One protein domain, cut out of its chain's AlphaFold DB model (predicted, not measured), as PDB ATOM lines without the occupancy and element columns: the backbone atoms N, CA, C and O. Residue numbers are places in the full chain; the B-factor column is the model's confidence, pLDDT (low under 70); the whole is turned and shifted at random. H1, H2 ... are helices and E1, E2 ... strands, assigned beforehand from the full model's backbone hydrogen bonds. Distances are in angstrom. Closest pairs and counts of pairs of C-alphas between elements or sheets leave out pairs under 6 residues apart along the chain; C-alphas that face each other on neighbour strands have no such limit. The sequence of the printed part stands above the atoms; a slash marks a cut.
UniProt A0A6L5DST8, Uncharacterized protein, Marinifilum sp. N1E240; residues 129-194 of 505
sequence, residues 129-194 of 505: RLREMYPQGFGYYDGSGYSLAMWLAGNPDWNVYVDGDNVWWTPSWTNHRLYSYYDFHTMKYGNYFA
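This is residues 129 to 194 of the 505 residues of an uncharacterized protein of Marinifilum sp. N1E240 (UniProt A0A6L5DST8). A two-stranded hairpin, E1 and E2, runs through a small body of short helices: H2 packs over one face, H3 sits by the hairpin's open end, and H1 and H4 lie toward the E2 side, away from H2. The 66 printed residues hold H1, H2, E1, E2, H3 and H4 in that order, class mixed, with an antiparallel sheet in the order E1 - E2. The whole is compact, with a radius of gyration of the C-alphas of 11.2 A and spans of 31 by 25 by 16 A.

Start at H1, residues 129 to 133; it only just touches H4, residues 186 to 193, with 3 pairs of C-alphas within 8 A, the closest being Leu 130 and Thr 186 at 6.0 A. At H2, residues 146 to 153, the closest C-alphas to E1, residues 158 to 163, are Ala 153 and Val 160, 5.5 A apart. E1 and E2, residues 166 to 171, form an antiparallel hairpin at 162 degrees, with N 161 and O 168 within hydrogen-bond range at 2.8 A. H3, residues 176 to 182, comes nearest E2 at the C-alphas of Pro 171 and Tyr 179, 5.6 A apart. H3 and H4 are close but not clearly touching, at a steep tilt of 65 degrees, opposite ways. Every O i to N i+4 pair is within range in H1, H2 and H3, and 2 of 4 in H4.

Find C-alpha 129 at (-21.986, 5.845, -53.400), where H1 begins. H2 spans 10.3 A, E1 16.9 A, E2 17.5 A, H3 9.8 A and H4 10.4 A, ending at C-alpha 193, (-8.351, 2.761, -48.731).

The C-alphas farthest apart, Asp 142 and Ser 180, are 30.9 A apart. The printed part has no cut, and the link from H1 to H2 is long. The model's pLDDT is under 70 at residues 141 to 145, 176 and 181 to 194.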
ATOM      1  N   ARG A 129     -22.551   6.141 -52.074       82.62
ATOM      2  CA  ARG A 129     -21.986   5.845 -53.400       82.62
ATOM      3  C   ARG A 129     -20.627   5.132 -53.327       82.62
ATOM      4  O   ARG A 129     -20.339   4.267 -54.153       82.62
ATOM      5  N   LEU A 130     -19.787   5.463 -52.340       82.19
ATOM      6  CA  LEU A 130     -18.551   4.720 -52.071       82.19
ATOM      7  C   LEU A 130     -18.831   3.262 -51.681       82.19
ATOM      8  O   LEU A 130     -18.057   2.398 -52.085       82.19
ATOM      9  N   ARG A 131     -19.921   2.977 -50.953       85.06
ATOM     10  CA  ARG A 131     -20.324   1.599 -50.616       85.06
ATOM     11  C   ARG A 131     -20.868   0.846 -51.824       85.06
ATOM     12  O   ARG A 131     -20.421  -0.263 -52.079       85.06
ATOM     13  N   GLU A 132     -21.737   1.472 -52.618       82.94
ATOM     14  CA  GLU A 132     -22.261   0.893 -53.869       82.94
ATOM     15  C   GLU A 132     -21.131   0.498 -54.840       82.94
ATOM     16  O   GLU A 132     -21.174  -0.556 -55.472       82.94
ATOM     17  N   MET A 133     -20.087   1.327 -54.937       77.69
ATOM     18  CA  MET A 133     -18.937   1.074 -55.811       77.69
ATOM     19  C   MET A 133     -17.886   0.125 -55.196       77.69
ATOM     20  O   MET A 133     -17.085  -0.453 -55.935       77.69
ATOM     21  N   TYR A 134     -17.887  -0.053 -53.872       76.81
ATOM     22  CA  TYR A 134     -17.019  -0.984 -53.142       76.81
ATOM     23  C   TYR A 134     -17.836  -1.908 -52.226       76.81
ATOM     24  O   TYR A 134     -17.693  -1.832 -51.004       76.81
ATOM     25  N   PRO A 135     -18.682  -2.797 -52.782       80.00
ATOM     26  CA  PRO A 135     -19.557  -3.669 -51.994       80.00
ATOM     27  C   PRO A 135     -18.792  -4.706 -51.151       80.00
ATOM     28  O   PRO A 135     -19.390  -5.348 -50.299       80.00
ATOM     29  N   GLN A 136     -17.482  -4.866 -51.371       72.44
ATOM     30  CA  GLN A 136     -16.592  -5.754 -50.614       72.44
ATOM     31  C   GLN A 136     -15.964  -5.110 -49.359       72.44
ATOM     32  O   GLN A 136     -14.987  -5.631 -48.824       72.44
ATOM     33  N   GLY A 137     -16.442  -3.933 -48.944       78.69
ATOM     34  CA  GLY A 137     -15.844  -3.178 -47.843       78.69
ATOM     35  C   GLY A 137     -14.472  -2.569 -48.164       78.69
ATOM     36  O   GLY A 137     -13.920  -2.684 -49.264       78.69
ATOM     37  N   PHE A 138     -13.910  -1.899 -47.160       79.88
ATOM     38  CA  PHE A 138     -12.489  -1.532 -47.090       79.88
ATOM     39  C   PHE A 138     -11.714  -2.460 -46.144       79.88
ATOM     40  O   PHE A 138     -10.511  -2.650 -46.321       79.88
ATOM     41  N   GLY A 139     -12.420  -3.081 -45.199       73.94
ATOM     42  CA  GLY A 139     -11.981  -4.231 -44.418       73.94
ATOM     43  C   GLY A 139     -13.183  -5.060 -43.961       73.94
ATOM     44  O   GLY A 139     -14.326  -4.670 -44.208       73.94
ATOM     45  N   TYR A 140     -12.923  -6.176 -43.283       75.94
ATOM     46  CA  TYR A 140     -13.957  -7.101 -42.810       75.94
ATOM     47  C   TYR A 140     -13.920  -7.276 -41.284       75.94
ATOM     48  O   TYR A 140     -12.897  -7.012 -40.639       75.94
ATOM     49  N   TYR A 141     -15.042  -7.734 -40.720       68.94
ATOM     50  CA  TYR A 141     -15.243  -8.027 -39.294       68.94
ATOM     51  C   TYR A 141     -14.317  -9.147 -38.777       68.94
ATOM     52  O   TYR A 141     -13.947  -9.153 -37.607       68.94
ATOM     53  N   ASP A 142     -13.853 -10.040 -39.663       62.00
ATOM     54  CA  ASP A 142     -12.956 -11.178 -39.374       62.00
ATOM     55  C   ASP A 142     -11.552 -10.807 -38.837       62.00
ATOM     56  O   ASP A 142     -10.726 -11.681 -38.569       62.00
ATOM     57  N   GLY A 143     -11.271  -9.510 -38.687       57.34
ATOM     58  CA  GLY A 143      -9.990  -8.958 -38.257       57.34
ATOM     59  C   GLY A 143      -9.201  -8.287 -39.383       57.34
ATOM     60  O   GLY A 143      -8.295  -7.499 -39.093       57.34
ATOM     61  N   SER A 144      -9.564  -8.495 -40.655       64.88
ATOM     62  CA  SER A 144      -8.929  -7.855 -41.819       64.88
ATOM     63  C   SER A 144      -9.385  -6.398 -42.024       64.88
ATOM     64  O   SER A 144      -9.874  -5.992 -43.076       64.88
ATOM     65  N   GLY A 145      -9.198  -5.582 -40.984       67.56
ATOM     66  CA  GLY A 145      -9.518  -4.152 -40.954       67.56
ATOM     67  C   GLY A 145     -10.451  -3.744 -39.814       67.56
ATOM     68  O   GLY A 145     -10.476  -2.565 -39.471       67.56
ATOM     69  N   TYR A 146     -11.147  -4.687 -39.167       74.69
ATOM     70  CA  TYR A 146     -12.057  -4.393 -38.050       74.69
ATOM     71  C   TYR A 146     -11.407  -3.591 -36.910       74.69
ATOM     72  O   TYR A 146     -11.968  -2.603 -36.447       74.69
ATOM     73  N   SER A 147     -10.189  -3.952 -36.494       72.88
ATOM     74  CA  SER A 147      -9.463  -3.249 -35.424       72.88
ATOM     75  C   SER A 147      -9.113  -1.800 -35.786       72.88
ATOM     76  O   SER A 147      -9.237  -0.906 -34.948       72.88
ATOM     77  N   LEU A 148      -8.749  -1.546 -37.049       75.69
ATOM     78  CA  LEU A 148      -8.590  -0.194 -37.585       75.69
ATOM     79  C   LEU A 148      -9.937   0.539 -37.594       75.69
ATOM     80  O   LEU A 148     -10.002   1.684 -37.164       75.69
ATOM     81  N   ALA A 149     -11.012  -0.114 -38.030       78.75
ATOM     82  CA  ALA A 149     -12.340   0.483 -38.068       78.75
ATOM     83  C   ALA A 149     -12.858   0.872 -36.671       78.75
ATOM     84  O   ALA A 149     -13.399   1.964 -36.524       78.75
ATOM     85  N   MET A 150     -12.627   0.062 -35.630       81.38
ATOM     86  CA  MET A 150     -12.975   0.434 -34.249       81.38
ATOM     87  C   MET A 150     -12.152   1.633 -33.763       81.38
ATOM     88  O   MET A 150     -12.694   2.554 -33.153       81.38
ATOM     89  N   TRP A 151     -10.853   1.666 -34.081       78.38
ATOM     90  CA  TRP A 151      -9.988   2.800 -33.745       78.38
ATOM     91  C   TRP A 151     -10.410   4.096 -34.464       78.38
ATOM     92  O   TRP A 151     -10.373   5.174 -33.870       78.38
ATOM     93  N   LEU A 152     -10.857   3.996 -35.720       81.62
ATOM     94  CA  LEU A 152     -11.404   5.120 -36.483       81.62
ATOM     95  C   LEU A 152     -12.774   5.563 -35.946       81.62
ATOM     96  O   LEU A 152     -13.009   6.761 -35.850       81.62
ATOM     97  N   ALA A 153     -13.648   4.636 -35.544       83.19
ATOM     98  CA  ALA A 153     -14.966   4.948 -34.980       83.19
ATOM     99  C   ALA A 153     -14.878   5.688 -33.632       83.19
ATOM    100  O   ALA A 153     -15.732   6.512 -33.315       83.19
ATOM    101  N   GLY A 154     -13.819   5.442 -32.856       77.38
ATOM    102  CA  GLY A 154     -13.505   6.201 -31.641       77.38
ATOM    103  C   GLY A 154     -12.957   7.616 -31.883       77.38
ATOM    104  O   GLY A 154     -12.617   8.301 -30.918       77.38
ATOM    105  N   ASN A 155     -12.828   8.064 -33.138       77.38
ATOM    106  CA  ASN A 155     -12.196   9.330 -33.501       77.38
ATOM    107  C   ASN A 155     -13.142  10.219 -34.342       77.38
ATOM    108  O   ASN A 155     -13.469   9.844 -35.466       77.38
ATOM    109  N   PRO A 156     -13.516  11.435 -33.883       81.31
ATOM    110  CA  PRO A 156     -14.431  12.322 -34.613       81.31
ATOM    111  C   PRO A 156     -13.907  12.801 -35.978       81.31
ATOM    112  O   PRO A 156     -14.679  13.350 -36.758       81.31
ATOM    113  N   ASP A 157     -12.625  12.579 -36.296       84.62
ATOM    114  CA  ASP A 157     -12.037  12.783 -37.628       84.62
ATOM    115  C   ASP A 157     -12.504  11.762 -38.692       84.62
ATOM    116  O   ASP A 157     -12.072  11.842 -39.851       84.62
ATOM    117  N   TRP A 158     -13.360  10.799 -38.331       86.50
ATOM    118  CA  TRP A 158     -13.827   9.726 -39.210       86.50
ATOM    119  C   TRP A 158     -15.283   9.327 -38.951       86.50
ATOM    120  O   TRP A 158     -15.823   9.479 -37.864       86.50
ATOM    121  N   ASN A 159     -15.894   8.765 -39.989       89.62
ATOM    122  CA  ASN A 159     -17.168   8.064 -39.978       89.62
ATOM    123  C   ASN A 159     -16.896   6.601 -40.323       89.62
ATOM    124  O   ASN A 159     -16.140   6.333 -41.262       89.62
ATOM    125  N   VAL A 160     -17.518   5.655 -39.621       90.25
ATOM    126  CA  VAL A 160     -17.337   4.214 -39.869       90.25
ATOM    127  C   VAL A 160     -18.698   3.546 -39.989       90.25
ATOM    128  O   VAL A 160     -19.573   3.794 -39.169       90.25
ATOM    129  N   TYR A 161     -18.880   2.728 -41.020       90.19
ATOM    130  CA  TYR A 161     -20.134   2.059 -41.363       90.19
ATOM    131  C   TYR A 161     -19.913   0.549 -41.471       90.19
ATOM    132  O   TYR A 161     -18.946   0.123 -42.108       90.19
ATOM    133  N   VAL A 162     -20.807  -0.236 -40.873       89.06
ATOM    134  CA  VAL A 162     -20.758  -1.707 -40.822       89.06
ATOM    135  C   VAL A 162     -22.015  -2.271 -41.480       89.06
ATOM    136  O   VAL A 162     -23.113  -1.799 -41.190       89.06
ATOM    137  N   ASP A 163     -21.859  -3.265 -42.356       88.25
ATOM    138  CA  ASP A 163     -22.955  -3.938 -43.072       88.25
ATOM    139  C   ASP A 163     -22.633  -5.437 -43.195       88.25
ATOM    140  O   ASP A 163     -21.795  -5.857 -44.007       88.25
ATOM    141  N   GLY A 164     -23.231  -6.239 -42.309       86.19
ATOM    142  CA  GLY A 164     -22.817  -7.624 -42.072       86.19
ATOM    143  C   GLY A 164     -21.322  -7.716 -41.736       86.19
ATOM    144  O   GLY A 164     -20.812  -6.965 -40.907       86.19
ATOM    145  N   ASP A 165     -20.606  -8.604 -42.430       84.25
ATOM    146  CA  ASP A 165     -19.156  -8.779 -42.272       84.25
ATOM    147  C   ASP A 165     -18.313  -7.624 -42.849       84.25
ATOM    148  O   ASP A 165     -17.103  -7.589 -42.625       84.25
ATOM    149  N   ASN A 166     -18.894  -6.703 -43.627       86.00
ATOM    150  CA  ASN A 166     -18.147  -5.676 -44.361       86.00
ATOM    151  C   ASN A 166     -18.087  -4.354 -43.589       86.00
ATOM    152  O   ASN A 166     -19.068  -3.920 -42.981       86.00
ATOM    153  N   VAL A 167     -16.944  -3.666 -43.668       86.69
ATOM    154  CA  VAL A 167     -16.726  -2.390 -42.979       86.69
ATOM    155  C   VAL A 167     -16.124  -1.343 -43.912       86.69
ATOM    156  O   VAL A 167     -15.156  -1.593 -44.636       86.69
ATOM    157  N   TRP A 168     -16.673  -0.133 -43.855       88.31
ATOM    158  CA  TRP A 168     -16.209   1.048 -44.577       88.31
ATOM    159  C   TRP A 168     -15.895   2.169 -43.590       88.31
ATOM    160  O   TRP A 168     -16.520   2.293 -42.541       88.31
ATOM    161  N   TRP A 169     -14.972   3.045 -43.961       87.81
ATOM    162  CA  TRP A 169     -14.651   4.258 -43.219       87.81
ATOM    163  C   TRP A 169     -14.427   5.417 -44.183       87.81
ATOM    164  O   TRP A 169     -13.865   5.237 -45.268       87.81
ATOM    165  N   THR A 170     -14.849   6.615 -43.790       87.62
ATOM    166  CA  THR A 170     -14.698   7.851 -44.565       87.62
ATOM    167  C   THR A 170     -14.282   9.004 -43.635       87.62
ATOM    168  O   THR A 170     -14.734   9.042 -42.494       87.62
ATOM    169  N   PRO A 171     -13.378   9.922 -44.029       85.50
ATOM    170  CA  PRO A 171     -12.939  11.012 -43.149       85.50
ATOM    171  C   PRO A 171     -14.078  12.005 -42.890       85.50
ATOM    172  O   PRO A 171     -14.829  12.326 -43.806       85.50
ATOM    173  N   SER A 172     -14.193  12.546 -41.681       82.06
ATOM    174  CA  SER A 172     -15.145  13.628 -41.402       82.06
ATOM    175  C   SER A 172     -14.585  14.996 -41.824       82.06
ATOM    176  O   SER A 172     -13.412  15.138 -42.186       82.06
ATOM    177  N   TRP A 173     -15.414  16.038 -41.741       75.44
ATOM    178  CA  TRP A 173     -15.020  17.414 -42.054       75.44
ATOM    179  C   TRP A 173     -13.924  17.979 -41.127       75.44
ATOM    180  O   TRP A 173     -13.189  18.878 -41.547       75.44
ATOM    181  N   THR A 174     -13.770  17.469 -39.893       74.31
ATOM    182  CA  THR A 174     -12.702  17.916 -38.974       74.31
ATOM    183  C   THR A 174     -11.327  17.464 -39.470       74.31
ATOM    184  O   THR A 174     -10.355  18.231 -39.416       74.31
ATOM    185  N   ASN A 175     -11.274  16.306 -40.135       73.88
ATOM    186  CA  ASN A 175     -10.118  15.789 -40.865       73.88
ATOM    187  C   ASN A 175      -9.927  16.500 -42.217       73.88
ATOM    188  O   ASN A 175      -9.752  15.879 -43.272       73.88
ATOM    189  N   HIS A 176      -9.944  17.836 -42.190       69.44
ATOM    190  CA  HIS A 176      -9.973  18.719 -43.356       69.44
ATOM    191  C   HIS A 176      -8.926  18.369 -44.426       69.44
ATOM    192  O   HIS A 176      -9.154  18.610 -45.610       69.44
ATOM    193  N   ARG A 177      -7.767  17.811 -44.041       73.19
ATOM    194  CA  ARG A 177      -6.680  17.472 -44.969       73.19
ATOM    195  C   ARG A 177      -6.979  16.223 -45.798       73.19
ATOM    196  O   ARG A 177      -6.626  16.211 -46.974       73.19
ATOM    197  N   LEU A 178      -7.602  15.194 -45.220       72.06
ATOM    198  CA  LEU A 178      -8.048  14.029 -45.990       72.06
ATOM    199  C   LEU A 178      -9.387  14.327 -46.667       72.06
ATOM    200  O   LEU A 178      -9.505  14.119 -47.873       72.06
ATOM    201  N   TYR A 179     -10.329  14.919 -45.932       75.62
ATOM    202  CA  TYR A 179     -11.628  15.350 -46.446       75.62
ATOM    203  C   TYR A 179     -11.482  16.224 -47.706       75.62
ATOM    204  O   TYR A 179     -11.982  15.843 -48.753       75.62
ATOM    205  N   SER A 180     -10.686  17.303 -47.703       72.25
ATOM    206  CA  SER A 180     -10.537  18.163 -48.900       72.25
ATOM    207  C   SER A 180      -9.628  17.612 -50.012       72.25
ATOM    208  O   SER A 180      -9.747  18.032 -51.164       72.25
ATOM    209  N   TYR A 181      -8.698  16.695 -49.714       69.25
ATOM    210  CA  TYR A 181      -7.820  16.115 -50.741       69.25
ATOM    211  C   TYR A 181      -8.510  14.975 -51.500       69.25
ATOM    212  O   TYR A 181      -8.323  14.834 -52.719       69.25
ATOM    213  N   TYR A 182      -9.282  14.158 -50.780       66.00
ATOM    214  CA  TYR A 182      -9.968  12.988 -51.320       66.00
ATOM    215  C   TYR A 182     -11.438  13.265 -51.649       66.00
ATOM    216  O   TYR A 182     -11.895  12.699 -52.632       66.00
ATOM    217  N   ASP A 183     -12.134  14.145 -50.919       65.19
ATOM    218  CA  ASP A 183     -13.518  14.621 -51.169       65.19
ATOM    219  C   ASP A 183     -14.526  13.477 -51.390       65.19
ATOM    220  O   ASP A 183     -15.374  13.533 -52.275       65.19
ATOM    221  N   PHE A 184     -14.309  12.358 -50.680       66.00
ATOM    222  CA  PHE A 184     -14.936  11.038 -50.893       66.00
ATOM    223  C   PHE A 184     -14.916  10.518 -52.341       66.00
ATOM    224  O   PHE A 184     -15.542   9.509 -52.648       66.00
ATOM    225  N   HIS A 185     -14.157  11.161 -53.230       60.88
ATOM    226  CA  HIS A 185     -14.183  10.970 -54.670       60.88
ATOM    227  C   HIS A 185     -13.657   9.580 -55.035       60.88
ATOM    228  O   HIS A 185     -12.473   9.410 -55.353       60.88
ATOM    229  N   THR A 186     -14.562   8.602 -55.034       56.00
ATOM    230  CA  THR A 186     -14.542   7.329 -55.770       56.00
ATOM    231  C   THR A 186     -13.144   6.869 -56.217       56.00
ATOM    232  O   THR A 186     -12.438   6.187 -55.474       56.00
ATOM    233  N   MET A 187     -12.707   7.306 -57.405       56.31
ATOM    234  CA  MET A 187     -11.440   6.921 -58.046       56.31
ATOM    235  C   MET A 187     -10.180   7.203 -57.214       56.31
ATOM    236  O   MET A 187      -9.209   6.455 -57.308       56.31
ATOM    237  N   LYS A 188     -10.152   8.290 -56.433       59.88
ATOM    238  CA  LYS A 188      -9.047   8.569 -55.510       59.88
ATOM    239  C   LYS A 188      -9.183   7.710 -54.263       59.88
ATOM    240  O   LYS A 188      -8.214   7.066 -53.885       59.88
ATOM    241  N   TYR A 189     -10.363   7.703 -53.643       65.31
ATOM    242  CA  TYR A 189     -10.566   7.066 -52.342       65.31
ATOM    243  C   TYR A 189     -10.204   5.574 -52.378       65.31
ATOM    244  O   TYR A 189      -9.432   5.097 -51.545       65.31
ATOM    245  N   GLY A 190     -10.646   4.862 -53.418       58.31
ATOM    246  CA  GLY A 190     -10.350   3.440 -53.565       58.31
ATOM    247  C   GLY A 190      -8.873   3.091 -53.732       58.31
ATOM    248  O   GLY A 190      -8.455   2.042 -53.263       58.31
ATOM    249  N   ASN A 191      -8.056   3.967 -54.324       57.75
ATOM    250  CA  ASN A 191      -6.619   3.706 -54.486       57.75
ATOM    251  C   ASN A 191      -5.820   3.799 -53.171       57.75
ATOM    252  O   ASN A 191      -4.692   3.316 -53.125       57.75
ATOM    253  N   TYR A 192      -6.386   4.423 -52.133       58.31
ATOM    254  CA  TYR A 192      -5.721   4.644 -50.844       58.31
ATOM    255  C   TYR A 192      -6.327   3.801 -49.711       58.31
ATOM    256  O   TYR A 192      -5.606   3.478 -48.767       58.31
ATOM    257  N   PHE A 193      -7.615   3.437 -49.808       61.75
ATOM    258  CA  PHE A 193      -8.351   2.761 -48.731       61.75
ATOM    259  C   PHE A 193      -9.093   1.479 -49.137       61.75
ATOM    260  O   PHE A 193      -9.324   0.650 -48.264       61.75
ATOM    261  N   ALA A 194      -9.464   1.273 -50.408       55.50
ATOM    262  CA  ALA A 194     -10.201   0.067 -50.793       55.50
ATOM    263  C   ALA A 194      -9.250  -1.095 -51.097       55.50
ATOM    264  O   ALA A 194      -8.360  -0.992 -51.948       55.50
TER     265      ALA A 194